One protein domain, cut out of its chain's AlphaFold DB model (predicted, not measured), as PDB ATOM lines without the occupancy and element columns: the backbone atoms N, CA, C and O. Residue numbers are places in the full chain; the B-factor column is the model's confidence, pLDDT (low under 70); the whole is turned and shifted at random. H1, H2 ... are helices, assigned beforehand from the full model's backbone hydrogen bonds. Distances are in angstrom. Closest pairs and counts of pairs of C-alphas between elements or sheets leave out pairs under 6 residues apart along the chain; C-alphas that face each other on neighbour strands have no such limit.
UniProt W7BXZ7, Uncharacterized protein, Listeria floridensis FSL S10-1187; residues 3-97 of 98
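Overview. This is residues 3 to 97 of the 98 residues of an uncharacterized protein of Listeria floridensis FSL S10-1187 (UniProt W7BXZ7). Helices H1, H2 and H3 make an up-and-down bundle, each running against the one before; H4 sticks out from it like an arm, and H5 stands crosswise near the arm's far end. The printed part has 95 residues with five named helices, H1 to H5, and is all helix. It is loose, with a radius of gyration of the C-alphas of 16.9 A, spanning 47 by 30 by 28 A.

Arrangement. Start at H1, residues 3 to 23; H2, residues 29 to 42, is close but not clearly touching, its closest C-alphas being Ala 22 and Arg 32, 7.7 A. H3, residues 50 to 59, makes a hairpin with H2 (closest C-alphas Arg 32 and Val 59, 5.5 A) and touches H1 at Met 19 and Phe 58, C-alphas 5.5 A. H4, residues 61 to 73, touches H1 with residues 61 to 65 alone, at a steep tilt of 57 degrees; the closest C-alphas, Lys 23 and Ala 61, are 5.2 A apart. H5, residues 81 to 96, touches no helix and is about perpendicular to H4, 83 degrees. In each helix every O i to N i+4 pair is within hydrogen-bond range.

Along the chain. Find C-alpha 3 at (120.816, 138.905, 78.027); H1 runs 30.6 A from there. H5 ends at C-alpha 96, (82.471, 151.283, 72.086).

Size, cuts and confidence. The printed part has no cut; pLDDT is under 70 at residues 3 to 5, 69 to 74, 76 and 90 to 97.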
ATOM      1  N   THR A   3     120.763 137.433  78.086       58.59
ATOM      2  CA  THR A   3     120.816 138.905  78.027       58.59
ATOM      3  C   THR A   3     120.709 139.461  76.606       58.59
ATOM      4  O   THR A   3     120.055 140.475  76.397       58.59
ATOM      5  N   ILE A   4     121.283 138.763  75.620       59.44
ATOM      6  CA  ILE A   4     121.305 139.194  74.211       59.44
ATOM      7  C   ILE A   4     119.891 139.209  73.606       59.44
ATOM      8  O   ILE A   4     119.559 140.095  72.820       59.44
ATOM      9  N   ASP A   5     119.041 138.256  73.994       67.19
ATOM     10  CA  ASP A   5     117.670 138.174  73.479       67.19
ATOM     11  C   ASP A   5     116.763 139.264  74.072       67.19
ATOM     12  O   ASP A   5     115.873 139.763  73.382       67.19
ATOM     13  N   VAL A   6     117.016 139.682  75.320       73.94
ATOM     14  CA  VAL A   6     116.275 140.773  75.977       73.94
ATOM     15  C   VAL A   6     116.630 142.121  75.352       73.94
ATOM     16  O   VAL A   6     115.731 142.853  74.948       73.94
ATOM     17  N   GLU A   7     117.921 142.413  75.179       78.25
ATOM     18  CA  GLU A   7     118.387 143.662  74.558       78.25
ATOM     19  C   GLU A   7     117.877 143.803  73.115       78.25
ATOM     20  O   GLU A   7     117.433 144.875  72.699       78.25
ATOM     21  N   ARG A   8     117.843 142.704  72.346       81.62
ATOM     22  CA  ARG A   8     117.215 142.723  71.019       81.62
ATOM     23  C   ARG A   8     115.718 142.985  71.103       81.62
ATOM     24  O   ARG A   8     115.222 143.825  70.358       81.62
ATOM     25  N   ALA A   9     114.990 142.299  71.981       85.12
ATOM     26  CA  ALA A   9     113.552 142.516  72.127       85.12
ATOM     27  C   ALA A   9     113.218 143.981  72.466       85.12
ATOM     28  O   ALA A   9     112.255 144.532  71.928       85.12
ATOM     29  N   GLU A  10     114.045 144.633  73.284       87.81
ATOM     30  CA  GLU A  10     113.927 146.057  73.604       87.81
ATOM     31  C   GLU A  10     114.137 146.950  72.374       87.81
ATOM     32  O   GLU A  10     113.342 147.863  72.142       87.81
ATOM     33  N   LEU A  11     115.130 146.657  71.527       87.56
ATOM     34  CA  LEU A  11     115.329 147.377  70.261       87.56
ATOM     35  C   LEU A  11     114.132 147.217  69.317       87.56
ATOM     36  O   LEU A  11     113.676 148.192  68.720       87.56
ATOM     37  N   PHE A  12     113.584 146.006  69.208       90.00
ATOM     38  CA  PHE A  12     112.382 145.750  68.412       90.00
ATOM     39  C   PHE A  12     111.177 146.548  68.924       90.00
ATOM     40  O   PHE A  12     110.438 147.117  68.117       90.00
ATOM     41  N   ALA A  13     110.991 146.608  70.244       90.12
ATOM     42  CA  ALA A  13     109.920 147.374  70.872       90.12
ATOM     43  C   ALA A  13     110.096 148.887  70.665       90.12
ATOM     44  O   ALA A  13     109.126 149.585  70.367       90.12
ATOM     45  N   LEU A  14     111.333 149.384  70.751       91.50
ATOM     46  CA  LEU A  14     111.659 150.787  70.508       91.50
ATOM     47  C   LEU A  14     111.318 151.204  69.071       91.50
ATOM     48  O   LEU A  14     110.701 152.251  68.859       91.50
ATOM     49  N   VAL A  15     111.680 150.382  68.079       91.38
ATOM     50  CA  VAL A  15     111.334 150.656  66.676       91.38
ATOM     51  C   VAL A  15     109.816 150.641  66.479       91.38
ATOM     52  O   VAL A  15     109.293 151.506  65.781       91.38
ATOM     53  N   ASP A  16     109.083 149.735  67.135       91.06
ATOM     54  CA  ASP A  16     107.615 149.693  67.060       91.06
ATOM     55  C   ASP A  16     106.946 150.933  67.664       91.06
ATOM     56  O   ASP A  16     105.953 151.433  67.126       91.06
ATOM     57  N   GLU A  17     107.479 151.452  68.769       91.25
ATOM     58  CA  GLU A  17     107.014 152.706  69.360       91.25
ATOM     59  C   GLU A  17     107.238 153.872  68.390       91.25
ATOM     60  O   GLU A  17     106.298 154.598  68.049       91.25
ATOM     61  N   LYS A  18     108.457 153.990  67.850       90.19
ATOM     62  CA  LYS A  18     108.808 155.043  66.891       90.19
ATOM     63  C   LYS A  18     108.044 154.925  65.579       90.19
ATOM     64  O   LYS A  18     107.699 155.943  64.981       90.19
ATOM     65  N   MET A  19     107.687 153.714  65.165       90.38
ATOM     66  CA  MET A  19     106.856 153.474  63.989       90.38
ATOM     67  C   MET A  19     105.470 154.113  64.116       90.38
ATOM     68  O   MET A  19     104.943 154.634  63.134       90.38
ATOM     69  N   LYS A  20     104.872 154.120  65.315       89.00
ATOM     70  CA  LYS A  20     103.578 154.786  65.545       89.00
ATOM     71  C   LYS A  20     103.696 156.297  65.365       89.00
ATOM     72  O   LYS A  20     102.865 156.892  64.681       89.00
ATOM     73  N   GLU A  21     104.747 156.899  65.922       89.75
ATOM     74  CA  GLU A  21     105.043 158.328  65.756       89.75
ATOM     75  C   GLU A  21     105.301 158.682  64.280       89.75
ATOM     76  O   GLU A  21     104.775 159.672  63.769       89.75
ATOM     77  N   ALA A  22     106.059 157.843  63.570       89.31
ATOM     78  CA  ALA A  22     106.352 158.011  62.151       89.31
ATOM     79  C   ALA A  22     105.095 157.914  61.274       89.31
ATOM     80  O   ALA A  22     104.868 158.792  60.447       89.31
ATOM     81  N   LYS A  23     104.235 156.906  61.483       85.75
ATOM     82  CA  LYS A  23     102.955 156.772  60.756       85.75
ATOM     83  C   LYS A  23     102.001 157.941  61.012       85.75
ATOM     84  O   LYS A  23     101.197 158.267  60.144       85.75
ATOM     85  N   ALA A  24     102.084 158.564  62.186       85.88
ATOM     86  CA  ALA A  24     101.329 159.768  62.522       85.88
ATOM     87  C   ALA A  24     101.924 161.056  61.915       85.88
ATOM     88  O   ALA A  24     101.366 162.134  62.112       85.88
ATOM     89  N   GLY A  25     103.047 160.968  61.190       85.94
ATOM     90  CA  GLY A  25     103.725 162.118  60.590       85.94
ATOM     91  C   GLY A  25     104.469 162.999  61.598       85.94
ATOM     92  O   GLY A  25     104.801 164.138  61.283       85.94
ATOM     93  N   LEU A  26     104.729 162.500  62.814       89.88
ATOM     94  CA  LEU A  26     105.411 163.256  63.873       89.88
ATOM     95  C   LEU A  26     106.936 163.268  63.703       89.88
ATOM     96  O   LEU A  26     107.619 164.105  64.295       89.88
ATOM     97  N   ILE A  27     107.475 162.349  62.895       89.25
ATOM     98  CA  ILE A  27     108.905 162.246  62.598       89.25
ATOM     99  C   ILE A  27     109.113 162.445  61.086       89.25
ATOM    100  O   ILE A  27     108.681 161.595  60.306       89.25
ATOM    101  N   PRO A  28     109.789 163.529  60.658       91.38
ATOM    102  CA  PRO A  28     110.125 163.758  59.252       91.38
ATOM    103  C   PRO A  28     110.994 162.642  58.657       91.38
ATOM    104  O   PRO A  28     111.738 161.975  59.377       91.38
ATOM    105  N   LEU A  29     110.944 162.458  57.333       89.06
ATOM    106  CA  LEU A  29     111.706 161.422  56.621       89.06
ATOM    107  C   LEU A  29     113.211 161.483  56.901       89.06
ATOM    108  O   LEU A  29     113.817 160.456  57.183       89.06
ATOM    109  N   GLU A  30     113.797 162.673  56.854       91.38
ATOM    110  CA  GLU A  30     115.225 162.905  57.076       91.38
ATOM    111  C   GLU A  30     115.636 162.418  58.467       91.38
ATOM    112  O   GLU A  30     116.561 161.622  58.600       91.38
ATOM    113  N   LYS A  31     114.853 162.778  59.487       92.88
ATOM    114  CA  LYS A  31     115.089 162.346  60.867       92.88
ATOM    115  C   LYS A  31     114.909 160.836  61.045       92.88
ATOM    116  O   LYS A  31     115.605 160.228  61.849       92.88
ATOM    117  N   ARG A  32     113.989 160.204  60.307       92.62
ATOM    118  CA  ARG A  32     113.838 158.737  60.329       92.62
ATOM    119  C   ARG A  32     115.051 158.030  59.730       92.62
ATOM    120  O   ARG A  32     115.453 157.001  60.260       92.62
ATOM    121  N   LYS A  33     115.638 158.585  58.665       92.81
ATOM    122  CA  LYS A  33     116.872 158.062  58.060       92.81
ATOM    123  C   LYS A  33     118.049 158.164  59.024       92.81
ATOM    124  O   LYS A  33     118.694 157.153  59.260       92.81
ATOM    125  N   GLU A  34     118.251 159.333  59.633       94.25
ATOM    126  CA  GLU A  34     119.307 159.548  60.635       94.25
ATOM    127  C   GLU A  34     119.187 158.549  61.797       94.25
ATOM    128  O   GLU A  34     120.141 157.848  62.115       94.25
ATOM    129  N   LEU A  35     117.985 158.398  62.369       92.88
ATOM    130  CA  LEU A  35     117.747 157.443  63.457       92.88
ATOM    131  C   LEU A  35     118.003 155.989  63.037       92.88
ATOM    132  O   LEU A  35     118.530 155.210  63.826       92.88
ATOM    133  N   ALA A  36     117.623 155.609  61.814       92.06
ATOM    134  CA  ALA A  36     117.881 154.267  61.306       92.06
ATOM    135  C   ALA A  36     119.385 154.014  61.112       92.06
ATOM    136  O   ALA A  36     119.874 152.962  61.514       92.06
ATOM    137  N   GLU A  37     120.122 154.975  60.550       93.06
ATOM    138  CA  GLU A  37     121.578 154.894  60.378       93.06
ATOM    139  C   GLU A  37     122.304 154.794  61.727       93.06
ATOM    140  O   GLU A  37     123.144 153.906  61.903       93.06
ATOM    141  N   ASP A  38     121.920 155.620  62.705       93.19
ATOM    142  CA  ASP A  38     122.451 155.565  64.070       93.19
ATOM    143  C   ASP A  38     122.199 154.192  64.707       93.19
ATOM    144  O   ASP A  38     123.112 153.578  65.263       93.19
ATOM    145  N   MET A  39     120.975 153.659  64.600       90.56
ATOM    146  CA  MET A  39     120.644 152.346  65.160       90.56
ATOM    147  C   MET A  39     121.434 151.213  64.502       90.56
ATOM    148  O   MET A  39     121.854 150.295  65.207       90.56
ATOM    149  N   ILE A  40     121.668 151.275  63.190       91.69
ATOM    150  CA  ILE A  40     122.495 150.297  62.472       91.69
ATOM    151  C   ILE A  40     123.933 150.344  62.981       91.69
ATOM    152  O   ILE A  40     124.504 149.299  63.297       91.69
ATOM    153  N   TYR A  41     124.499 151.545  63.099       91.31
ATOM    154  CA  TYR A  41     125.882 151.738  63.517       91.31
ATOM    155  C   TYR A  41     126.113 151.327  64.977       91.31
ATOM    156  O   TYR A  41     127.003 150.524  65.256       91.31
ATOM    157  N   PHE A  42     125.301 151.824  65.914       89.88
ATOM    158  CA  PHE A  42     125.506 151.573  67.346       89.88
ATOM    159  C   PHE A  42     125.213 150.132  67.765       89.88
ATOM    160  O   PHE A  42     125.808 149.659  68.731       89.88
ATOM    161  N   ASN A  43     124.338 149.427  67.041       87.38
ATOM    162  CA  ASN A  43     124.012 148.026  67.328       87.38
ATOM    163  C   ASN A  43     124.739 147.039  66.403       87.38
ATOM    164  O   ASN A  43     124.484 145.840  66.482       87.38
ATOM    165  N   ASN A  44     125.638 147.535  65.542       88.69
ATOM    166  CA  ASN A  44     126.412 146.751  64.580       88.69
ATOM    167  C   ASN A  44     125.531 145.769  63.781       88.69
ATOM    168  O   ASN A  44     125.816 144.571  63.709       88.69
ATOM    169  N   LEU A  45     124.421 146.278  63.234       87.88
ATOM    170  CA  LEU A  45     123.456 145.468  62.489       87.88
ATOM    171  C   LEU A  45     124.020 145.113  61.112       87.88
ATOM    172  O   LEU A  45     124.460 145.983  60.361       87.88
ATOM    173  N   GLU A  46     123.957 143.833  60.761       87.62
ATOM    174  CA  GLU A  46     124.436 143.320  59.478       87.62
ATOM    175  C   GLU A  46     123.280 142.928  58.556       87.62
ATOM    176  O   GLU A  46     122.155 142.669  58.988       87.62
ATOM    177  N   VAL A  47     123.565 142.863  57.254       84.56
ATOM    178  CA  VAL A  47     122.590 142.445  56.240       84.56
ATOM    179  C   VAL A  47     122.032 141.062  56.584       84.56
ATOM    180  O   VAL A  47     122.782 140.109  56.776       84.56
ATOM    181  N   GLY A  48     120.703 140.955  56.613       81.94
ATOM    182  CA  GLY A  48     119.992 139.745  57.034       81.94
ATOM    183  C   GLY A  48     119.497 139.788  58.481       81.94
ATOM    184  O   GLY A  48     118.790 138.870  58.891       81.94
ATOM    185  N   ASP A  49     119.810 140.842  59.245       86.38
ATOM    186  CA  ASP A  49     119.179 141.080  60.542       86.38
ATOM    187  C   ASP A  49     117.704 141.502  60.354       86.38
ATOM    188  O   ASP A  49     117.438 142.484  59.654       86.38
ATOM    189  N   PRO A  50     116.730 140.820  60.989       87.31
ATOM    190  CA  PRO A  50     115.316 141.189  60.894       87.31
ATOM    191  C   PRO A  50     115.011 142.612  61.393       87.31
ATOM    192  O   PRO A  50     113.991 143.197  61.024       87.31
ATOM    193  N   LEU A  51     115.882 143.203  62.216       88.94
ATOM    194  CA  LEU A  51     115.733 144.585  62.664       88.94
ATOM    195  C   LEU A  51     115.954 145.582  61.514       88.94
ATOM    196  O   LEU A  51     115.329 146.640  61.508       88.94
ATOM    197  N   LEU A  52     116.760 145.236  60.501       88.75
ATOM    198  CA  LEU A  52     116.930 146.066  59.303       88.75
ATOM    199  C   LEU A  52     115.645 146.162  58.482       88.75
ATOM    200  O   LEU A  52     115.333 147.235  57.969       88.75
ATOM    201  N   GLU A  53     114.881 145.072  58.380       88.31
ATOM    202  CA  GLU A  53     113.580 145.087  57.701       88.31
ATOM    203  C   GLU A  53     112.614 146.042  58.411       88.31
ATOM    204  O   GLU A  53     111.976 146.878  57.771       88.31
ATOM    205  N   LYS A  54     112.584 146.009  59.749       89.38
ATOM    206  CA  LYS A  54     111.787 146.958  60.538       89.38
ATOM    207  C   LYS A  54     112.243 148.406  60.384       89.38
ATOM    208  O   LYS A  54     111.404 149.302  60.327       89.38
ATOM    209  N   LEU A  55     113.548 148.655  60.327       91.00
ATOM    210  CA  LEU A  55     114.076 150.001  60.100       91.00
ATOM    211  C   LEU A  55     113.745 150.507  58.688       91.00
ATOM    212  O   LEU A  55     113.439 151.688  58.520       91.00
ATOM    213  N   ALA A  56     113.726 149.628  57.683       89.00
ATOM    214  CA  ALA A  56     113.269 149.974  56.341       89.00
ATOM    215  C   ALA A  56     111.781 150.360  56.336       89.00
ATOM    216  O   ALA A  56     111.424 151.410  55.797       89.00
ATOM    217  N   ASP A  57     110.931 149.576  57.003       89.44
ATOM    218  CA  ASP A  57     109.516 149.913  57.191       89.44
ATOM    219  C   ASP A  57     109.350 151.257  57.916       89.44
ATOM    220  O   ASP A  57     108.524 152.076  57.515       89.44
ATOM    221  N   PHE A  58     110.168 151.524  58.938       91.19
ATOM    222  CA  PHE A  58     110.181 152.795  59.661       91.19
ATOM    223  C   PHE A  58     110.483 153.992  58.757       91.19
ATOM    224  O   PHE A  58     109.749 154.984  58.787       91.19
ATOM    225  N   VAL A  59     111.504 153.897  57.904       90.06
ATOM    226  CA  VAL A  59     111.821 154.947  56.922       90.06
ATOM    227  C   VAL A  59     110.675 155.133  55.918       90.06
ATOM    228  O   VAL A  59     110.368 156.263  55.542       90.06
ATOM    229  N   LEU A  60     109.996 154.050  55.534       89.19
ATOM    230  CA  LEU A  60     108.872 154.044  54.590       89.19
ATOM    231  C   LEU A  60     107.497 154.264  55.249       89.19
ATOM    232  O   LEU A  60     106.461 154.016  54.623       89.19
ATOM    233  N   ALA A  61     107.443 154.733  56.501       88.19
ATOM    234  CA  ALA A  61     106.182 154.755  57.243       88.19
ATOM    235  C   ALA A  61     105.093 155.628  56.594       88.19
ATOM    236  O   ALA A  61     103.914 155.320  56.762       88.19
ATOM    237  N   ASP A  62     105.457 156.657  55.820       78.00
ATOM    238  CA  ASP A  62     104.491 157.512  55.110       78.00
ATOM    239  C   ASP A  62     103.781 156.753  53.990       78.00
ATOM    240  O   ASP A  62     102.564 156.861  53.835       78.00
ATOM    241  N   ASP A  63     104.519 155.947  53.228       76.88
ATOM    242  CA  ASP A  63     103.958 155.124  52.157       76.88
ATOM    243  C   ASP A  63     103.058 154.032  52.734       76.88
ATOM    244  O   ASP A  63     101.975 153.761  52.207       76.88
ATOM    245  N   ILE A  64     103.459 153.448  53.866       75.94
ATOM    246  CA  ILE A  64     102.649 152.476  54.605       75.94
ATOM    247  C   ILE A  64     101.363 153.137  55.118       75.94
ATOM    248  O   ILE A  64     100.274 152.608  54.892       75.94
ATOM    249  N   ALA A  65     101.466 154.312  55.744       75.44
ATOM    250  CA  ALA A  65     100.316 155.062  56.240       75.44
ATOM    251  C   ALA A  65      99.367 155.470  55.101       75.44
ATOM    252  O   ALA A  65      98.151 155.315  55.216       75.44
ATOM    253  N   ASN A  66      99.906 155.923  53.966       74.06
ATOM    254  CA  ASN A  66      99.122 156.265  52.782       74.06
ATOM    255  C   ASN A  66      98.426 155.039  52.184       74.06
ATOM    256  O   ASN A  66      97.244 155.116  51.846       74.06
ATOM    257  N   LYS A  67      99.112 153.896  52.086       72.88
ATOM    258  CA  LYS A  67      98.522 152.634  51.625       72.88
ATOM    259  C   LYS A  67      97.399 152.169  52.548       72.88
ATOM    260  O   LYS A  67      96.361 151.728  52.059       72.88
ATOM    261  N   ASP A  68      97.580 152.267  53.861       71.81
ATOM    262  CA  ASP A  68      96.554 151.879  54.829       71.81
ATOM    263  C   ASP A  68      95.351 152.832  54.788       71.81
ATOM    264  O   ASP A  68      94.211 152.369  54.744       71.81
ATOM    265  N   ARG A  69      95.583 154.146  54.655       69.12
ATOM    266  CA  ARG A  69      94.514 155.129  54.427       69.12
ATOM    267  C   ARG A  69      93.751 154.850  53.133       69.12
ATOM    268  O   ARG A  69      92.526 154.911  53.126       69.12
ATOM    269  N   LEU A  70      94.454 154.521  52.049       64.50
ATOM    270  CA  LEU A  70      93.829 154.167  50.774       64.50
ATOM    271  C   LEU A  70      92.955 152.921  50.910       64.50
ATOM    272  O   LEU A  70      91.821 152.948  50.445       64.50
ATOM    273  N   LYS A  71      93.414 151.870  51.603       67.31
ATOM    274  CA  LYS A  71      92.580 150.684  51.884       67.31
ATOM    275  C   LYS A  71      91.306 151.036  52.654       67.31
ATOM    276  O   LYS A  71      90.265 150.459  52.371       67.31
ATOM    277  N   MET A  72      91.379 151.973  53.601       65.56
ATOM    278  CA  MET A  72      90.211 152.447  54.358       65.56
ATOM    279  C   MET A  72      89.271 153.333  53.526       65.56
ATOM    280  O   MET A  72      88.094 153.455  53.847       65.56
ATOM    281  N   GLN A  73      89.759 153.963  52.459       65.38
ATOM    282  CA  GLN A  73      88.949 154.791  51.559       65.38
ATOM    283  C   GLN A  73      88.433 154.028  50.335       65.38
ATOM    284  O   GLN A  73      87.658 154.589  49.559       65.38
ATOM    285  N   LEU A  74      88.835 152.766  50.152       66.12
ATOM    286  CA  LEU A  74      88.278 151.929  49.097       66.12
ATOM    287  C   LEU A  74      86.766 151.770  49.318       66.12
ATOM    288  O   LEU A  74      86.348 151.504  50.451       66.12
ATOM    289  N   PRO A  75      85.951 151.918  48.256       70.06
ATOM    290  CA  PRO A  75      84.543 151.567  48.310       70.06
ATOM    291  C   PRO A  75      84.387 150.110  48.737       70.06
ATOM    292  O   PRO A  75      85.133 149.246  48.276       70.06
ATOM    293  N   ASP A  76      83.377 149.827  49.553       67.31
ATOM    294  CA  ASP A  76      83.099 148.476  50.055       67.31
ATOM    295  C   ASP A  76      82.941 147.442  48.930       67.31
ATOM    296  O   ASP A  76      83.309 146.282  49.086       67.31
ATOM    297  N   SER A  77      82.496 147.876  47.745       71.69
ATOM    298  CA  SER A  77      82.371 147.043  46.543       71.69
ATOM    299  C   SER A  77      83.699 146.530  45.969       71.69
ATOM    300  O   SER A  77      83.685 145.656  45.105       71.69
ATOM    301  N   TRP A  78      84.836 147.075  46.403       70.88
ATOM    302  CA  TRP A  78      86.180 146.651  45.992       70.88
ATOM    303  C   TRP A  78      86.859 145.752  47.028       70.88
ATOM    304  O   TRP A  78      87.939 145.215  46.768       70.88
ATOM    305  N   LEU A  79      86.255 145.601  48.206       73.38
ATOM    306  CA  LEU A  79      86.772 144.768  49.279       73.38
ATOM    307  C   LEU A  79      86.230 143.344  49.135       73.38
ATOM    308  O   LEU A  79      85.070 143.125  48.805       73.38
ATOM    309  N   THR A  80      87.079 142.356  49.409       78.06
ATOM    310  CA  THR A  80      86.614 140.972  49.595       78.06
ATOM    311  C   THR A  80      85.818 140.848  50.896       78.06
ATOM    312  O   THR A  80      86.065 141.610  51.835       78.06
ATOM    313  N   ASP A  81      84.936 139.851  51.011       78.31
ATOM    314  CA  ASP A  81      84.102 139.629  52.209       78.31
ATOM    315  C   ASP A  81      84.928 139.615  53.511       78.31
ATOM    316  O   ASP A  81      84.591 140.270  54.496       78.31
ATOM    317  N   ARG A  82      86.107 138.979  53.484       78.56
ATOM    318  CA  ARG A  82      87.040 138.927  54.625       78.56
ATOM    319  C   ARG A  82      87.644 140.292  54.989       78.56
ATOM    320  O   ARG A  82      88.011 140.527  56.140       78.56
ATOM    321  N   GLN A  83      87.826 141.177  54.011       74.19
ATOM    322  CA  GLN A  83      88.322 142.540  54.236       74.19
ATOM    323  C   GLN A  83      87.209 143.455  54.760       74.19
ATOM    324  O   GLN A  83      87.476 144.269  55.641       74.19
ATOM    325  N   MET A  84      85.978 143.266  54.277       79.12
ATOM    326  CA  MET A  84      84.767 143.910  54.796       79.12
ATOM    327  C   MET A  84      84.531 143.578  56.272       79.12
ATOM    328  O   MET A  84      84.395 144.486  57.086       79.12
ATOM    329  N   GLU A  85      84.577 142.297  56.650       76.62
ATOM    330  CA  GLU A  85      84.410 141.867  58.048       76.62
ATOM    331  C   GLU A  85      85.445 142.499  58.988       76.62
ATOM    332  O   GLU A  85      85.105 142.964  60.073       76.62
ATOM    333  N   ARG A  86      86.714 142.574  58.562       75.38
ATOM    334  CA  ARG A  86      87.779 143.222  59.346       75.38
ATOM    335  C   ARG A  86      87.567 144.722  59.514       75.38
ATOM    336  O   ARG A  86      87.876 145.256  60.575       75.38
ATOM    337  N   ARG A  87      87.073 145.398  58.475       70.88
ATOM    338  CA  ARG A  87      86.760 146.829  58.527       70.88
ATOM    339  C   ARG A  87      85.607 147.092  59.492       70.88
ATOM    340  O   ARG A  87      85.749 147.925  60.379       70.88
ATOM    341  N   LEU A  88      84.521 146.330  59.364       73.25
ATOM    342  CA  LEU A  88      83.363 146.417  60.251       73.25
ATOM    343  C   LEU A  88      83.755 146.152  61.709       73.25
ATOM    344  O   LEU A  88      83.389 146.935  62.579       73.25
ATOM    345  N   ALA A  89      84.560 145.120  61.981       73.50
ATOM    346  CA  ALA A  89      85.060 144.838  63.330       73.50
ATOM    347  C   ALA A  89      85.826 146.032  63.935       73.50
ATOM    348  O   ALA A  89      85.562 146.410  65.075       73.50
ATOM    349  N   GLY A  90      86.698 146.684  63.155       61.69
ATOM    350  CA  GLY A  90      87.434 147.870  63.607       61.69
ATOM    351  C   GLY A  90      86.558 149.116  63.805       61.69
ATOM    352  O   GLY A  90      86.817 149.911  64.706       61.69
ATOM    353  N   GLU A  91      85.496 149.289  63.011       61.62
ATOM    354  CA  GLU A  91      84.506 150.362  63.213       61.62
ATOM    355  C   GLU A  91      83.621 150.115  64.447       61.62
ATOM    356  O   GLU A  91      83.208 151.069  65.113       61.62
ATOM    357  N   THR A  92      83.349 148.848  64.780       58.22
ATOM    358  CA  THR A  92      82.549 148.484  65.960       58.22
ATOM    359  C   THR A  92      83.334 148.733  67.251       58.22
ATOM    360  O   THR A  92      82.800 149.356  68.164       58.22
ATOM    361  N   GLU A  93      84.622 148.364  67.294       54.53
ATOM    362  CA  GLU A  93      85.508 148.658  68.434       54.53
ATOM    363  C   GLU A  93      85.679 150.166  68.675       54.53
ATOM    364  O   GLU A  93      85.700 150.611  69.820       54.53
ATOM    365  N   PHE A  94      85.752 150.987  67.620       44.97
ATOM    366  CA  PHE A  94      85.922 152.437  67.783       44.97
ATOM    367  C   PHE A  94      84.694 153.112  68.424       44.97
ATOM    368  O   PHE A  94      84.841 154.056  69.200       44.97
ATOM    369  N   ARG A  95      83.482 152.611  68.143       50.34
ATOM    370  CA  ARG A  95      82.225 153.125  68.719       50.34
ATOM    371  C   ARG A  95      82.008 152.754  70.181       50.34
ATOM    372  O   ARG A  95      81.272 153.461  70.854       50.34
ATOM    373  N   GLU A  96      82.610 151.677  70.675       47.75
ATOM    374  CA  GLU A  96      82.471 151.283  72.086       47.75
ATOM    375  C   GLU A  96      83.385 152.089  73.029       47.75
ATOM    376  O   GLU A  96      83.183 152.079  74.242       47.75
ATOM    377  N   PHE A  97      84.353 152.834  72.480       43.06
ATOM    378  CA  PHE A  97      85.295 153.676  73.230       43.06
ATOM    379  C   PHE A  97      85.065 155.195  73.076       43.06
ATOM    380  O   PHE A  97      85.870 155.975  73.591       43.06
TER     381      PHE A  97